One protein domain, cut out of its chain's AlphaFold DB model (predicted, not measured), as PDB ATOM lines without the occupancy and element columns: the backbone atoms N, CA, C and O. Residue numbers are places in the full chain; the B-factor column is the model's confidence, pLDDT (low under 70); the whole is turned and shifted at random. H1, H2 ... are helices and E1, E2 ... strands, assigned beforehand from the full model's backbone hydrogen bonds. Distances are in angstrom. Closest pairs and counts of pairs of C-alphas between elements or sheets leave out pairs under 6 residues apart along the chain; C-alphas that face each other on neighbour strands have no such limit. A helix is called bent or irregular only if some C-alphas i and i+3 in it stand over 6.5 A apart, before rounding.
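What this domain is: This is residues 3 to 104 of the 106 residues of the protein "Thiamine-phosphate pyrophosphorylase" of Nitratiruptor sp. YY09-18 (UniProt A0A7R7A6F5). A small, strongly twisted sheet of four parallel strands has one face covered by a row of three helices, H2, H3 and H4, which makes two layers. H1 sits beside the sheet at its E1 edge, next to H2, while the short H5 lies off the sheet after E4, and residues 45 to 57 form a long loop between E2 and H3. The printed part has 102 residues with five named helices and four named strands, in the order H1 E1 H2 E2 H3 E3 H4 E4 H5; the sheet's order is E1 E2 E3 E4 and the class is mixed. The whole is compact, with a radius of gyration of the C-alphas of 13.4 A and spans of 40 by 28 by 22 A.

How they stand to each other: Start with H1, residues 5 to 16, which touches H2, residues 28 to 37, at a shallow tilt of 17 degrees; their closest C-alphas are those of Ile 8 and Ala 34, 5.9 A apart. Both are on the same face of the sheet of E1, residues 22 to 25, E2, residues 41 to 44, E3, residues 73 to 76, and E4, residues 95 to 97. H1 lies over none of the strands; H2 lies over E1 and E2 at a height over the sheet of 9.2 A. Look across E1 and E2 for N 43 and O 23 at 2.8 A, across E2 and E3 for N 74 and O 42 at 2.8 A, and across E3 and E4 for N 97 and O 75 at 2.9 A. H3, residues 58 to 68, and H4, residues 82 to 90, only just touch, with 3 pairs of C-alphas within 8 A; the closest are those of Val 59 and Ile 88, 6.6 A apart. E1, H2, E2, then E2, H3, E3, then E3, H4, E4 are strand-helix-strand units, two parallel neighbour strands with a helix between, each with a right-handed crossover. H5, residues 100 to 103, is not on the sheet and is apart from H4. Every O i to N i+4 pair is within hydrogen-bond range in H2, H3 and H4; H1 has 3 of 8, beside 7 of 9 O i to N i+3 pairs, and H5 is too short for an O i to N i+4 pair.

Where its parts are: Find C-alpha 5 at (-48.955, 59.892, 88.906); from there H1 runs 19.1 A to C-alpha 16. It is irregular, with C-alphas 6 and 9 8.0 A apart. E1 then covers 9.7 A, H2 14.2 A, E2 10.0 A, H3 16.1 A, E3 9.4 A, H4 12.5 A and E4 7.0 A. H5 covers 5.1 A and ends at C-alpha 103, (-30.059, 44.452, 97.511).

The domain as a whole: The C-alphas farthest apart are those of Arg 16 and Arg 83, 40.2 A. The printed part has no cut; the link from E2 to H3 is long, and the other links are tight. The mean pLDDT of the printed part is 97.3, and no printed residue is under 70.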
ATOM      1  N   LEU A   3     -42.613  62.533  92.276       98.06
ATOM      2  CA  LEU A   3     -44.067  62.606  92.399       98.06
ATOM      3  C   LEU A   3     -44.753  61.325  91.895       98.06
ATOM      4  O   LEU A   3     -44.370  60.801  90.842       98.06
ATOM      5  N   PRO A   4     -45.804  60.835  92.578       97.75
ATOM      6  CA  PRO A   4     -46.679  59.810  92.020       97.75
ATOM      7  C   PRO A   4     -47.544  60.380  90.882       97.75
ATOM      8  O   PRO A   4     -47.782  61.587  90.808       97.75
ATOM      9  N   ALA A   5     -48.089  59.504  90.031       96.38
ATOM     10  CA  ALA A   5     -48.955  59.892  88.906       96.38
ATOM     11  C   ALA A   5     -50.178  60.730  89.332       96.38
ATOM     12  O   ALA A   5     -50.611  61.619  88.603       96.38
ATOM     13  N   SER A   6     -50.710  60.483  90.533       97.44
ATOM     14  CA  SER A   6     -51.844  61.216  91.116       97.44
ATOM     15  C   SER A   6     -51.524  62.663  91.503       97.44
ATOM     16  O   SER A   6     -52.424  63.408  91.879       97.44
ATOM     17  N   LYS A   7     -50.253  63.071  91.439       97.81
ATOM     18  CA  LYS A   7     -49.779  64.402  91.837       97.81
ATOM     19  C   LYS A   7     -49.085  65.143  90.687       97.81
ATOM     20  O   LYS A   7     -48.312  66.062  90.935       97.81
ATOM     21  N   ILE A   8     -49.377  64.781  89.433       97.44
ATOM     22  CA  ILE A   8     -48.869  65.484  88.238       97.44
ATOM     23  C   ILE A   8     -49.170  66.991  88.287       97.44
ATOM     24  O   ILE A   8     -48.331  67.797  87.894       97.44
ATOM     25  N   ASP A   9     -50.315  67.402  88.829       96.75
ATOM     26  CA  ASP A   9     -50.690  68.823  88.847       96.75
ATOM     27  C   ASP A   9     -49.803  69.676  89.777       96.75
ATOM     28  O   ASP A   9     -49.671  70.883  89.576       96.75
ATOM     29  N   TYR A  10     -49.087  69.045  90.717       97.75
ATOM     30  CA  TYR A  10     -48.125  69.712  91.604       97.75
ATOM     31  C   TYR A  10     -46.774  69.994  90.935       97.75
ATOM     32  O   TYR A  10     -45.937  70.690  91.512       97.75
ATOM     33  N   ILE A  11     -46.529  69.495  89.715       98.12
ATOM     34  CA  ILE A  11     -45.251  69.708  89.018       98.12
ATOM     35  C   ILE A  11     -44.984  71.207  88.852       98.12
ATOM     36  O   ILE A  11     -43.886  71.660  89.159       98.12
ATOM     37  N   LYS A  12     -45.985  72.001  88.447       97.69
ATOM     38  CA  LYS A  12     -45.811  73.451  88.239       97.69
ATOM     39  C   LYS A  12     -45.348  74.166  89.509       97.69
ATOM     40  O   LYS A  12     -44.494  75.043  89.439       97.69
ATOM     41  N   GLU A  13     -45.900  73.790  90.659       97.88
ATOM     42  CA  GLU A  13     -45.498  74.337  91.955       97.88
ATOM     43  C   GLU A  13     -44.066  73.933  92.314       97.88
ATOM     44  O   GLU A  13     -43.239  74.797  92.604       97.88
ATOM     45  N   ALA A  14     -43.732  72.647  92.175       98.00
ATOM     46  CA  ALA A  14     -42.378  72.155  92.415       98.00
ATOM     47  C   ALA A  14     -41.338  72.833  91.500       98.00
ATOM     48  O   ALA A  14     -40.234  73.153  91.943       98.00
ATOM     49  N   LYS A  15     -41.690  73.114  90.237       97.88
ATOM     50  CA  LYS A  15     -40.820  73.848  89.307       97.88
ATOM     51  C   LYS A  15     -40.665  75.324  89.683       97.88
ATOM     52  O   LYS A  15     -39.551  75.831  89.574       97.88
ATOM     53  N   ARG A  16     -41.710  76.004  90.182       97.94
ATOM     54  CA  ARG A  16     -41.578  77.370  90.742       97.94
ATOM     55  C   ARG A  16     -40.615  77.409  91.929       97.94
ATOM     56  O   ARG A  16     -39.840  78.350  92.046       97.94
ATOM     57  N   ALA A  17     -40.596  76.351  92.737       97.94
ATOM     58  CA  ALA A  17     -39.622  76.155  93.812       97.94
ATOM     59  C   ALA A  17     -38.227  75.694  93.324       97.94
ATOM     60  O   ALA A  17     -37.392  75.302  94.133       97.94
ATOM     61  N   LYS A  18     -37.960  75.723  92.008       97.88
ATOM     62  CA  LYS A  18     -36.689  75.324  91.371       97.88
ATOM     63  C   LYS A  18     -36.258  73.881  91.672       97.88
ATOM     64  O   LYS A  18     -35.074  73.558  91.610       97.88
ATOM     65  N   LEU A  19     -37.205  72.988  91.956       98.38
ATOM     66  CA  LEU A  19     -36.901  71.580  92.191       98.38
ATOM     67  C   LEU A  19     -36.713  70.818  90.873       98.38
ATOM     68  O   LEU A  19     -37.374  71.081  89.863       98.38
ATOM     69  N   PHE A  20     -35.842  69.810  90.913       98.50
ATOM     70  CA  PHE A  20     -35.797  68.758  89.902       98.50
ATOM     71  C   PHE A  20     -36.922  67.752  90.167       98.50
ATOM     72  O   PHE A  20     -37.035  67.220  91.279       98.50
ATOM     73  N   VAL A  21     -37.760  67.491  89.171       98.69
ATOM     74  CA  VAL A  21     -39.004  66.735  89.304       98.69
ATOM     75  C   VAL A  21     -38.963  65.491  88.429       98.69
ATOM     76  O   VAL A  21     -38.932  65.563  87.202       98.69
ATOM     77  N   ILE A  22     -39.036  64.339  89.089       98.69
ATOM     78  CA  ILE A  22     -39.271  63.041  88.456       98.69
ATOM     79  C   ILE A  22     -40.722  62.648  88.724       98.69
ATOM     80  O   ILE A  22     -41.227  62.897  89.819       98.69
ATOM     81  N   VAL A  23     -41.398  62.019  87.762       98.62
ATOM     82  CA  VAL A  23     -42.800  61.600  87.925       98.62
ATOM     83  C   VAL A  23     -42.989  60.127  87.580       98.62
ATOM     84  O   VAL A  23     -42.502  59.648  86.557       98.62
ATOM     85  N   SER A  24     -43.727  59.404  88.418       98.31
ATOM     86  CA  SER A  24     -44.188  58.049  88.113       98.31
ATOM     87  C   SER A  24     -45.291  58.064  87.061       98.31
ATOM     88  O   SER A  24     -46.295  58.748  87.233       98.31
ATOM     89  N   THR A  25     -45.123  57.285  85.992       98.50
ATOM     90  CA  THR A  25     -46.104  57.154  84.907       98.50
ATOM     91  C   THR A  25     -46.347  55.688  84.541       98.50
ATOM     92  O   THR A  25     -45.468  54.830  84.677       98.50
ATOM     93  N   HIS A  26     -47.554  55.394  84.059       97.88
ATOM     94  CA  HIS A  26     -48.028  54.027  83.802       97.88
ATOM     95  C   HIS A  26     -48.682  53.863  82.423       97.88
ATOM     96  O   HIS A  26     -48.993  52.740  82.002       97.88
ATOM     97  N   ASN A  27     -48.893  54.965  81.704       97.81
ATOM     98  CA  ASN A  27     -49.458  55.009  80.359       97.81
ATOM     99  C   ASN A  27     -48.951  56.248  79.594       97.81
ATOM    100  O   ASN A  27     -48.250  57.102  80.139       97.81
ATOM    101  N   GLU A  28     -49.280  56.315  78.305       98.19
ATOM    102  CA  GLU A  28     -48.850  57.399  77.419       98.19
ATOM    103  C   GLU A  28     -49.441  58.760  77.812       98.19
ATOM    104  O   GLU A  28     -48.744  59.770  77.723       98.19
ATOM    105  N   GLU A  29     -50.687  58.798  78.281       98.31
ATOM    106  CA  GLU A  29     -51.350  60.049  78.657       98.31
ATOM    107  C   GLU A  29     -50.739  60.673  79.915       98.31
ATOM    108  O   GLU A  29     -50.500  61.879  79.957       98.31
ATOM    109  N   GLU A  30     -50.381  59.871  80.915       98.44
ATOM    110  CA  GLU A  30     -49.603  60.326  82.073       98.44
ATOM    111  C   GLU A  30     -48.235  60.872  81.666       98.44
ATOM    112  O   GLU A  30     -47.871  61.958  82.114       98.44
ATOM    113  N   MET A  31     -47.509  60.177  80.781       98.56
ATOM    114  CA  MET A  31     -46.223  60.662  80.262       98.56
ATOM    115  C   MET A  31     -46.376  62.020  79.572       98.56
ATOM    116  O   MET A  31     -45.643  62.959  79.890       98.56
ATOM    117  N   LYS A  32     -47.361  62.158  78.677       98.56
ATOM    118  CA  LYS A  32     -47.625  63.419  77.977       98.56
ATOM    119  C   LYS A  32     -48.002  64.536  78.947       98.56
ATOM    120  O   LYS A  32     -47.513  65.653  78.790       98.56
ATOM    121  N   ARG A  33     -48.856  64.260  79.942       98.44
ATOM    122  CA  ARG A  33     -49.238  65.247  80.967       98.44
ATOM    123  C   ARG A  33     -48.032  65.694  81.792       98.44
ATOM    124  O   ARG A  33     -47.828  66.896  81.917       98.44
ATOM    125  N   ALA A  34     -47.215  64.762  82.282       98.56
ATOM    126  CA  ALA A  34     -46.015  65.076  83.059       98.56
ATOM    127  C   ALA A  34     -45.020  65.929  82.256       98.56
ATOM    128  O   ALA A  34     -44.543  66.951  82.747       98.56
ATOM    129  N   GLN A  35     -44.777  65.569  80.993       98.25
ATOM    130  CA  GLN A  35     -43.924  66.349  80.096       98.25
ATOM    131  C   GLN A  35     -44.474  67.760  79.855       98.25
ATOM    132  O   GLN A  35     -43.733  68.730  79.968       98.25
ATOM    133  N   ARG A  36     -45.773  67.899  79.549       98.25
ATOM    134  CA  ARG A  36     -46.408  69.217  79.353       98.25
ATOM    135  C   ARG A  36     -46.371  70.080  80.613       98.25
ATOM    136  O   ARG A  36     -46.316  71.299  80.508       98.25
ATOM    137  N   ALA A  37     -46.421  69.458  81.787       98.00
ATOM    138  CA  ALA A  37     -46.345  70.151  83.064       98.00
ATOM    139  C   ALA A  37     -44.911  70.563  83.454       98.00
ATOM    140  O   ALA A  37     -44.755  71.318  84.411       98.00
ATOM    141  N   GLY A  38     -43.889  70.111  82.717       98.25
ATOM    142  CA  GLY A  38     -42.491  70.484  82.938       98.25
ATOM    143  C   GLY A  38     -41.711  69.534  83.849       98.25
ATOM    144  O   GLY A  38     -40.773  69.975  84.509       98.25
ATOM    145  N   ALA A  39     -42.093  68.253  83.923       98.69
ATOM    146  CA  ALA A  39     -41.264  67.241  84.579       98.69
ATOM    147  C   ALA A  39     -39.900  67.129  83.883       98.69
ATOM    148  O   ALA A  39     -39.829  67.143  82.655       98.69
ATOM    149  N   ASP A  40     -38.835  66.962  84.663       98.81
ATOM    150  CA  ASP A  40     -37.482  66.820  84.125       98.81
ATOM    151  C   ASP A  40     -37.224  65.387  83.645       98.81
ATOM    152  O   ASP A  40     -36.491  65.172  82.684       98.81
ATOM    153  N   MET A  41     -37.843  64.392  84.293       98.69
ATOM    154  CA  MET A  41     -37.780  62.980  83.903       98.69
ATOM    155  C   MET A  41     -39.061  62.242  84.301       98.69
ATOM    156  O   MET A  41     -39.812  62.675  85.180       98.69
ATOM    157  N   ILE A  42     -39.274  61.063  83.718       98.88
ATOM    158  CA  ILE A  42     -40.318  60.137  84.168       98.88
ATOM    159  C   ILE A  42     -39.755  58.762  84.505       98.88
ATOM    160  O   ILE A  42     -38.770  58.306  83.924       98.88
ATOM    161  N   THR A  43     -40.441  58.061  85.402       98.75
ATOM    162  CA  THR A  43     -40.349  56.605  85.483       98.75
ATOM    163  C   THR A  43     -41.531  55.981  84.742       98.75
ATOM    164  O   THR A  43     -42.638  56.522  84.763       98.75
ATOM    165  N   TYR A  44     -41.306  54.848  84.076       98.75
ATOM    166  CA  TYR A  44     -42.362  54.062  83.432       98.75
ATOM    167  C   TYR A  44     -42.378  52.648  84.011       98.75
ATOM    168  O   TYR A  44     -41.360  51.946  83.972       98.75
ATOM    169  N   SER A  45     -43.509  52.243  84.595       97.94
ATOM    170  CA  SER A  45     -43.576  51.028  85.417       97.94
ATOM    171  C   SER A  45     -44.971  50.374  85.486       97.94
ATOM    172  O   SER A  45     -45.968  51.007  85.124       97.94
ATOM    173  N   PRO A  46     -45.067  49.114  85.968       98.12
ATOM    174  CA  PRO A  46     -43.970  48.146  86.097       98.12
ATOM    175  C   PRO A  46     -43.587  47.548  84.731       98.12
ATOM    176  O   PRO A  46     -44.463  47.217  83.937       98.12
ATOM    177  N   ILE A  47     -42.293  47.382  84.430       98.44
ATOM    178  CA  ILE A  47     -41.859  46.783  83.148       98.44
ATOM    179  C   ILE A  47     -42.014  45.261  83.144       98.44
ATOM    180  O   ILE A  47     -42.487  44.697  82.157       98.44
ATOM    181  N   PHE A  48     -41.627  44.608  84.236       98.25
ATOM    182  CA  PHE A  48     -41.690  43.159  84.430       98.25
ATOM    183  C   PHE A  48     -42.524  42.821  85.679       98.25
ATOM    184  O   PHE A  48     -42.792  43.721  86.483       98.25
ATOM    185  N   PRO A  49     -42.928  41.548  85.872       96.44
ATOM    186  CA  PRO A  49     -43.666  41.131  87.061       96.44
ATOM    187  C   PRO A  49     -42.959  41.522  88.365       96.44
ATOM    188  O   PRO A  49     -41.743  41.373  88.516       96.44
ATOM    189  N   THR A  50     -43.721  42.032  89.328       91.06
ATOM    190  CA  THR A  50     -43.222  42.375  90.661       91.06
ATOM    191  C   THR A  50     -44.362  42.265  91.681       91.06
ATOM    192  O   THR A  50     -45.499  42.564  91.315       91.06
ATOM    193  N   PRO A  51     -44.092  41.851  92.936       89.06
ATOM    194  CA  PRO A  51     -45.138  41.656  93.940       89.06
ATOM    195  C   PRO A  51     -45.992  42.908  94.161       89.06
ATOM    196  O   PRO A  51     -45.461  44.023  94.153       89.06
ATOM    197  N   ASN A  52     -47.294  42.712  94.387       87.88
ATOM    198  CA  ASN A  52     -48.258  43.761  94.745       87.88
ATOM    199  C   ASN A  52     -48.331  44.934  93.747       87.88
ATOM    200  O   ASN A  52     -48.636  46.066  94.126       87.88
ATOM    201  N   LYS A  53     -48.018  44.691  92.469       88.12
ATOM    202  CA  LYS A  53     -48.194  45.658  91.376       88.12
ATOM    203  C   LYS A  53     -49.045  45.048  90.264       88.12
ATOM    204  O   LYS A  53     -49.122  43.831  90.133       88.12
ATOM    205  N   GLY A  54     -49.680  45.915  89.474       89.44
ATOM    206  CA  GLY A  54     -50.534  45.515  88.352       89.44
ATOM    207  C   GLY A  54     -49.772  44.890  87.175       89.44
ATOM    208  O   GLY A  54     -48.563  44.664  87.234       89.44
ATOM    209  N   VAL A  55     -50.499  44.649  86.079       93.94
ATOM    210  CA  VAL A  55     -49.992  43.968  84.875       93.94
ATOM    211  C   VAL A  55     -48.714  44.641  84.338       93.94
ATOM    212  O   VAL A  55     -48.702  45.864  84.139       93.94
ATOM    213  N   PRO A  56     -47.639  43.870  84.072       97.50
ATOM    214  CA  PRO A  56     -46.404  44.411  83.519       97.50
ATOM    215  C   PRO A  56     -46.629  45.002  82.126       97.50
ATOM    216  O   PRO A  56     -47.249  44.396  81.256       97.50
ATOM    217  N   LYS A  57     -46.067  46.187  81.893       97.81
ATOM    218  CA  LYS A  57     -46.176  46.921  80.624       97.81
ATOM    219  C   LYS A  57     -45.329  46.296  79.516       97.81
ATOM    220  O   LYS A  57     -45.650  46.418  78.335       97.81
ATOM    221  N   GLY A  58     -44.231  45.644  79.892       98.12
ATOM    222  CA  GLY A  58     -43.312  45.010  78.961       98.12
ATOM    223  C   GLY A  58     -42.460  45.988  78.146       98.12
ATOM    224  O   GLY A  58     -42.682  47.198  78.062       98.12
ATOM    225  N   VAL A  59     -41.448  45.414  77.500       98.38
ATOM    226  CA  VAL A  59     -40.382  46.143  76.793       98.38
ATOM    227  C   VAL A  59     -40.895  46.815  75.515       98.38
ATOM    228  O   VAL A  59     -40.452  47.907  75.165       98.38
ATOM    229  N   LYS A  60     -41.879  46.206  74.836       98.38
ATOM    230  CA  LYS A  60     -42.518  46.790  73.646       98.38
ATOM    231  C   LYS A  60     -43.251  48.088  73.990       98.38
ATOM    232  O   LYS A  60     -43.142  49.056  73.242       98.38
ATOM    233  N   SER A  61     -43.959  48.124  75.122       98.50
ATOM    234  CA  SER A  61     -44.621  49.347  75.591       98.50
ATOM    235  C   SER A  61     -43.601  50.402  76.018       98.50
ATOM    236  O   SER A  61     -43.701  51.549  75.594       98.50
ATOM    237  N   LEU A  62     -42.558  50.002  76.759       98.81
ATOM    238  CA  LEU A  62     -41.456  50.896  77.130       98.81
ATOM    239  C   LEU A  62     -40.848  51.592  75.906       98.81
ATOM    240  O   LEU A  62     -40.718  52.812  75.911       98.81
ATOM    241  N   ARG A  63     -40.541  50.847  74.835       98.69
ATOM    242  CA  ARG A  63     -39.990  51.430  73.602       98.69
ATOM    243  C   ARG A  63     -40.932  52.465  72.981       98.69
ATOM    244  O   ARG A  63     -40.466  53.517  72.564       98.69
ATOM    245  N   LYS A  64     -42.248  52.217  72.962       98.62
ATOM    246  CA  LYS A  64     -43.231  53.203  72.470       98.62
ATOM    247  C   LYS A  64     -43.201  54.494  73.290       98.62
ATOM    248  O   LYS A  64     -43.243  55.572  72.707       98.62
ATOM    249  N   ILE A  65     -43.112  54.386  74.616       98.69
ATOM    250  CA  ILE A  65     -43.029  55.549  75.509       98.69
ATOM    251  C   ILE A  65     -41.729  56.318  75.283       98.69
ATOM    252  O   ILE A  65     -41.778  57.527  75.087       98.69
ATOM    253  N   VAL A  66     -40.592  55.620  75.233       98.56
ATOM    254  CA  VAL A  66     -39.278  56.218  74.956       98.56
ATOM    255  C   VAL A  66     -39.278  56.969  73.624       98.56
ATOM    256  O   VAL A  66     -38.810  58.096  73.571       98.56
ATOM    257  N   CYS A  67     -39.842  56.391  72.558       98.44
ATOM    258  CA  CYS A  67     -39.895  57.044  71.246       98.44
ATOM    259  C   CYS A  67     -40.763  58.313  71.216       98.44
ATOM    260  O   CYS A  67     -40.557  59.159  70.353       98.44
ATOM    261  N   LYS A  68     -41.754  58.432  72.108       98.50
ATOM    262  CA  LYS A  68     -42.687  59.570  72.147       98.50
ATOM    263  C   LYS A  68     -42.308  60.631  73.180       98.50
ATOM    264  O   LYS A  68     -42.769  61.767  73.074       98.50
ATOM    265  N   SER A  69     -41.531  60.264  74.194       98.38
ATOM    266  CA  SER A  69     -41.122  61.179  75.253       98.38
ATOM    267  C   SER A  69     -39.952  62.049  74.799       98.38
ATOM    268  O   SER A  69     -38.993  61.569  74.202       98.38
ATOM    269  N   LYS A  70     -40.040  63.344  75.094       98.38
ATOM    270  CA  LYS A  70     -38.989  64.348  74.885       98.38
ATOM    271  C   LYS A  70     -38.093  64.518  76.115       98.38
ATOM    272  O   LYS A  70     -37.112  65.247  76.046       98.38
ATOM    273  N   ILE A  71     -38.440  63.871  77.227       98.62
ATOM    274  CA  ILE A  71     -37.679  63.873  78.479       98.62
ATOM    275  C   ILE A  71     -37.193  62.451  78.795       98.62
ATOM    276  O   ILE A  71     -37.786  61.479  78.319       98.62
ATOM    277  N   PRO A  72     -36.114  62.283  79.577       98.75
ATOM    278  CA  PRO A  72     -35.581  60.964  79.886       98.75
ATOM    279  C   PRO A  72     -36.605  60.042  80.560       98.75
ATOM    280  O   PRO A  72     -37.295  60.420  81.511       98.75
ATOM    281  N   VAL A  73     -36.644  58.792  80.092       98.88
ATOM    282  CA  VAL A  73     -37.501  57.731  80.636       98.88
ATOM    283  C   VAL A  73     -36.649  56.711  81.379       98.88
ATOM    284  O   VAL A  73     -35.791  56.058  80.781       98.88
ATOM    285  N   ILE A  74     -36.922  56.536  82.670       98.81
ATOM    286  CA  ILE A  74     -36.328  55.495  83.511       98.81
ATOM    287  C   ILE A  74     -37.281  54.301  83.591       98.81
ATOM    288  O   ILE A  74     -38.426  54.418  84.029       98.81
ATOM    289  N   ALA A  75     -36.812  53.128  83.177       98.75
ATOM    290  CA  ALA A  75     -37.559  51.886  83.334       98.75
ATOM    291  C   ALA A  75     -37.589  51.461  84.813       98.75
ATOM    292  O   ALA A  75     -36.552  51.435  85.472       98.75
ATOM    293  N   LEU A  76     -38.757  51.086  85.338       98.38
ATOM    294  CA  LEU A  76     -38.904  50.675  86.737       98.38
ATOM    295  C   LEU A  76     -39.865  49.481  86.876       98.38
ATOM    296  O   LEU A  76     -40.816  49.325  86.116       98.38
ATOM    297  N   GLY A  77     -39.630  48.636  87.884       97.31
ATOM    298  CA  GLY A  77     -40.523  47.539  88.280       97.31
ATOM    299  C   GLY A  77     -40.162  46.182  87.666       97.31
ATOM    300  O   GLY A  77     -40.195  46.006  86.448       97.31
ATOM    301  N   GLY A  78     -39.819  45.218  88.532       96.56
ATOM    302  CA  GLY A  78     -39.503  43.825  88.164       96.56
ATOM    303  C   GLY A  78     -38.139  43.613  87.483       96.56
ATOM    304  O   GLY A  78     -37.876  42.577  86.875       96.56
ATOM    305  N   ILE A  79     -37.243  44.594  87.552       97.62
ATOM    306  CA  ILE A  79     -35.944  44.568  86.870       97.62
ATOM    307  C   ILE A  79     -34.929  43.951  87.828       97.62
ATOM    308  O   ILE A  79     -34.465  44.637  88.729       97.62
ATOM    309  N   VAL A  80     -34.656  42.651  87.690       96.88
ATOM    310  CA  VAL A  80     -33.898  41.867  88.688       96.88
ATOM    311  C   VAL A  80     -32.820  40.965  88.087       96.88
ATOM    312  O   VAL A  80     -32.118  40.286  88.817       96.88
ATOM    313  N   THR A  81     -32.643  40.960  86.763       96.75
ATOM    314  CA  THR A  81     -31.605  40.153  86.103       96.75
ATOM    315  C   THR A  81     -30.837  40.979  85.081       96.75
ATOM    316  O   THR A  81     -31.382  41.914  84.484       96.75
ATOM    317  N   LYS A  82     -29.599  40.570  84.771       97.12
ATOM    318  CA  LYS A  82     -28.838  41.141  83.647       97.12
ATOM    319  C   LYS A  82     -29.626  41.052  82.335       97.12
ATOM    320  O   LYS A  82     -29.614  42.000  81.553       97.12
ATOM    321  N   ARG A  83     -30.385  39.973  82.100       98.19
ATOM    322  CA  ARG A  83     -31.253  39.830  80.913       98.19
ATOM    323  C   ARG A  83     -32.332  40.920  80.842       98.19
ATOM    324  O   ARG A  83     -32.618  41.410  79.752       98.19
ATOM    325  N   HIS A  84     -32.920  41.325  81.970       98.31
ATOM    326  CA  HIS A  84     -33.877  42.442  82.010       98.31
ATOM    327  C   HIS A  84     -33.205  43.764  81.627       98.31
ATOM    328  O   HIS A  84     -33.756  44.512  80.821       98.31
ATOM    329  N   ILE A  85     -31.991  44.013  82.128       98.38
ATOM    330  CA  ILE A  85     -31.212  45.222  81.818       98.38
ATOM    331  C   ILE A  85     -30.888  45.299  80.319       98.38
ATOM    332  O   ILE A  85     -31.115  46.339  79.702       98.38
ATOM    333  N   HIS A  86     -30.455  44.196  79.697       98.50
ATOM    334  CA  HIS A  86     -30.202  44.154  78.249       98.50
ATOM    335  C   HIS A  86     -31.457  44.499  77.435       98.50
ATOM    336  O   HIS A  86     -31.391  45.292  76.495       98.50
ATOM    337  N   LYS A  87     -32.622  43.968  77.831       98.56
ATOM    338  CA  LYS A  87     -33.903  44.295  77.188       98.56
ATOM    339  C   LYS A  87     -34.273  45.778  77.335       98.56
ATOM    340  O   LYS A  87     -34.780  46.370  76.387       98.56
ATOM    341  N   ILE A  88     -34.006  46.388  78.490       98.50
ATOM    342  CA  ILE A  88     -34.249  47.821  78.728       98.50
ATOM    343  C   ILE A  88     -33.319  48.687  77.880       98.50
ATOM    344  O   ILE A  88     -33.785  49.629  77.238       98.50
ATOM    345  N   LYS A  89     -32.030  48.338  77.815       98.31
ATOM    346  CA  LYS A  89     -31.051  49.022  76.960       98.31
ATOM    347  C   LYS A  89     -31.482  48.975  75.491       98.31
ATOM    348  O   LYS A  89     -31.489  50.003  74.823       98.31
ATOM    349  N   ALA A  90     -31.946  47.818  75.008       98.50
ATOM    350  CA  ALA A  90     -32.491  47.665  73.653       98.50
ATOM    351  C   ALA A  90     -33.786  48.473  73.407       98.50
ATOM    352  O   ALA A  90     -34.096  48.838  72.267       98.50
ATOM    353  N   ALA A  91     -34.545  48.783  74.463       98.31
ATOM    354  CA  ALA A  91     -35.693  49.689  74.402       98.31
ATOM    355  C   ALA A  91     -35.311  51.178  74.433       98.31
ATOM    356  O   ALA A  91     -36.192  52.016  74.254       98.31
ATOM    357  N   ARG A  92     -34.020  51.497  74.608       98.50
ATOM    358  CA  ARG A  92     -33.451  52.854  74.654       98.50
ATOM    359  C   ARG A  92     -33.950  53.720  75.817       98.50
ATOM    360  O   ARG A  92     -33.913  54.942  75.719       98.50
ATOM    361  N   ALA A  93     -34.400  53.110  76.915       98.62
ATOM    362  CA  ALA A  93     -34.636  53.869  78.143       98.62
ATOM    363  C   ALA A  93     -33.327  54.531  78.603       98.62
ATOM    364  O   ALA A  93     -32.254  53.945  78.448       98.62
ATOM    365  N   ALA A  94     -33.418  55.725  79.190       98.56
ATOM    366  CA  ALA A  94     -32.251  56.473  79.664       98.56
ATOM    367  C   ALA A  94     -31.529  55.754  80.816       98.56
ATOM    368  O   ALA A  94     -30.337  55.940  81.031       98.56
ATOM    369  N   GLY A  95     -32.251  54.902  81.539       98.25
ATOM    370  CA  GLY A  95     -31.713  54.063  82.593       98.25
ATOM    371  C   GLY A  95     -32.783  53.147  83.165       98.25
ATOM    372  O   GLY A  95     -33.907  53.064  82.654       98.25
ATOM    373  N   PHE A  96     -32.437  52.469  84.254       98.56
ATOM    374  CA  PHE A  96     -33.388  51.700  85.036       98.56
ATOM    375  C   PHE A  96     -33.219  51.960  86.527       98.56
ATOM    376  O   PHE A  96     -32.135  52.303  86.986       98.56
ATOM    377  N   ALA A  97     -34.297  51.752  87.273       97.69
ATOM    378  CA  ALA A  97     -34.288  51.747  88.723       97.69
ATOM    379  C   ALA A  97     -34.750  50.378  89.237       97.69
ATOM    380  O   ALA A  97     -35.646  49.739  88.673       97.69
ATOM    381  N   SER A  98     -34.120  49.910  90.308       96.50
ATOM    382  CA  SER A  98     -34.473  48.662  90.975       96.50
ATOM    383  C   SER A  98     -34.035  48.715  92.430       96.50
ATOM    384  O   SER A  98     -33.096  49.424  92.763       96.50
ATOM    385  N   ILE A  99     -34.722  47.957  93.279       93.75
ATOM    386  CA  ILE A  99     -34.296  47.709  94.659       93.75
ATOM    387  C   ILE A  99     -33.689  46.308  94.699       93.75
ATOM    388  O   ILE A  99     -32.485  46.152  94.851       93.75
ATOM    389  N   ARG A 100     -34.510  45.286  94.421       93.19
ATOM    390  CA  ARG A 100     -34.127  43.864  94.486       93.19
ATOM    391  C   ARG A 100     -32.929  43.479  93.616       93.19
ATOM    392  O   ARG A 100     -32.193  42.588  93.993       93.19
ATOM    393  N   TYR A 101     -32.695  44.147  92.485       94.69
ATOM    394  CA  TYR A 101     -31.481  43.871  91.703       94.69
ATOM    395  C   TYR A 101     -30.191  44.179  92.471       94.69
ATOM    396  O   TYR A 101     -29.194  43.500  92.265       94.69
ATOM    397  N   PHE A 102     -30.204  45.217  93.313       94.50
ATOM    398  CA  PHE A 102     -29.013  45.697  94.014       94.50
ATOM    399  C   PHE A 102     -28.910  45.185  95.452       94.50
ATOM    400  O   PHE A 102     -27.811  45.167  95.990       94.50
ATOM    401  N   VAL A 103     -30.030  44.806  96.078       92.06
ATOM    402  CA  VAL A 103     -30.059  44.452  97.511       92.06
ATOM    403  C   VAL A 103     -30.377  42.986  97.796       92.06
ATOM    404  O   VAL A 103     -30.306  42.577  98.950       92.06
ATOM    405  N   SER A 104     -30.775  42.189  96.799       78.31
ATOM    406  CA  SER A 104     -30.976  40.754  97.024       78.31
ATOM    407  C   SER A 104     -29.614  40.052  97.096       78.31
ATOM    408  O   SER A 104     -28.812  40.255  96.183       78.31
TER     409      SER A 104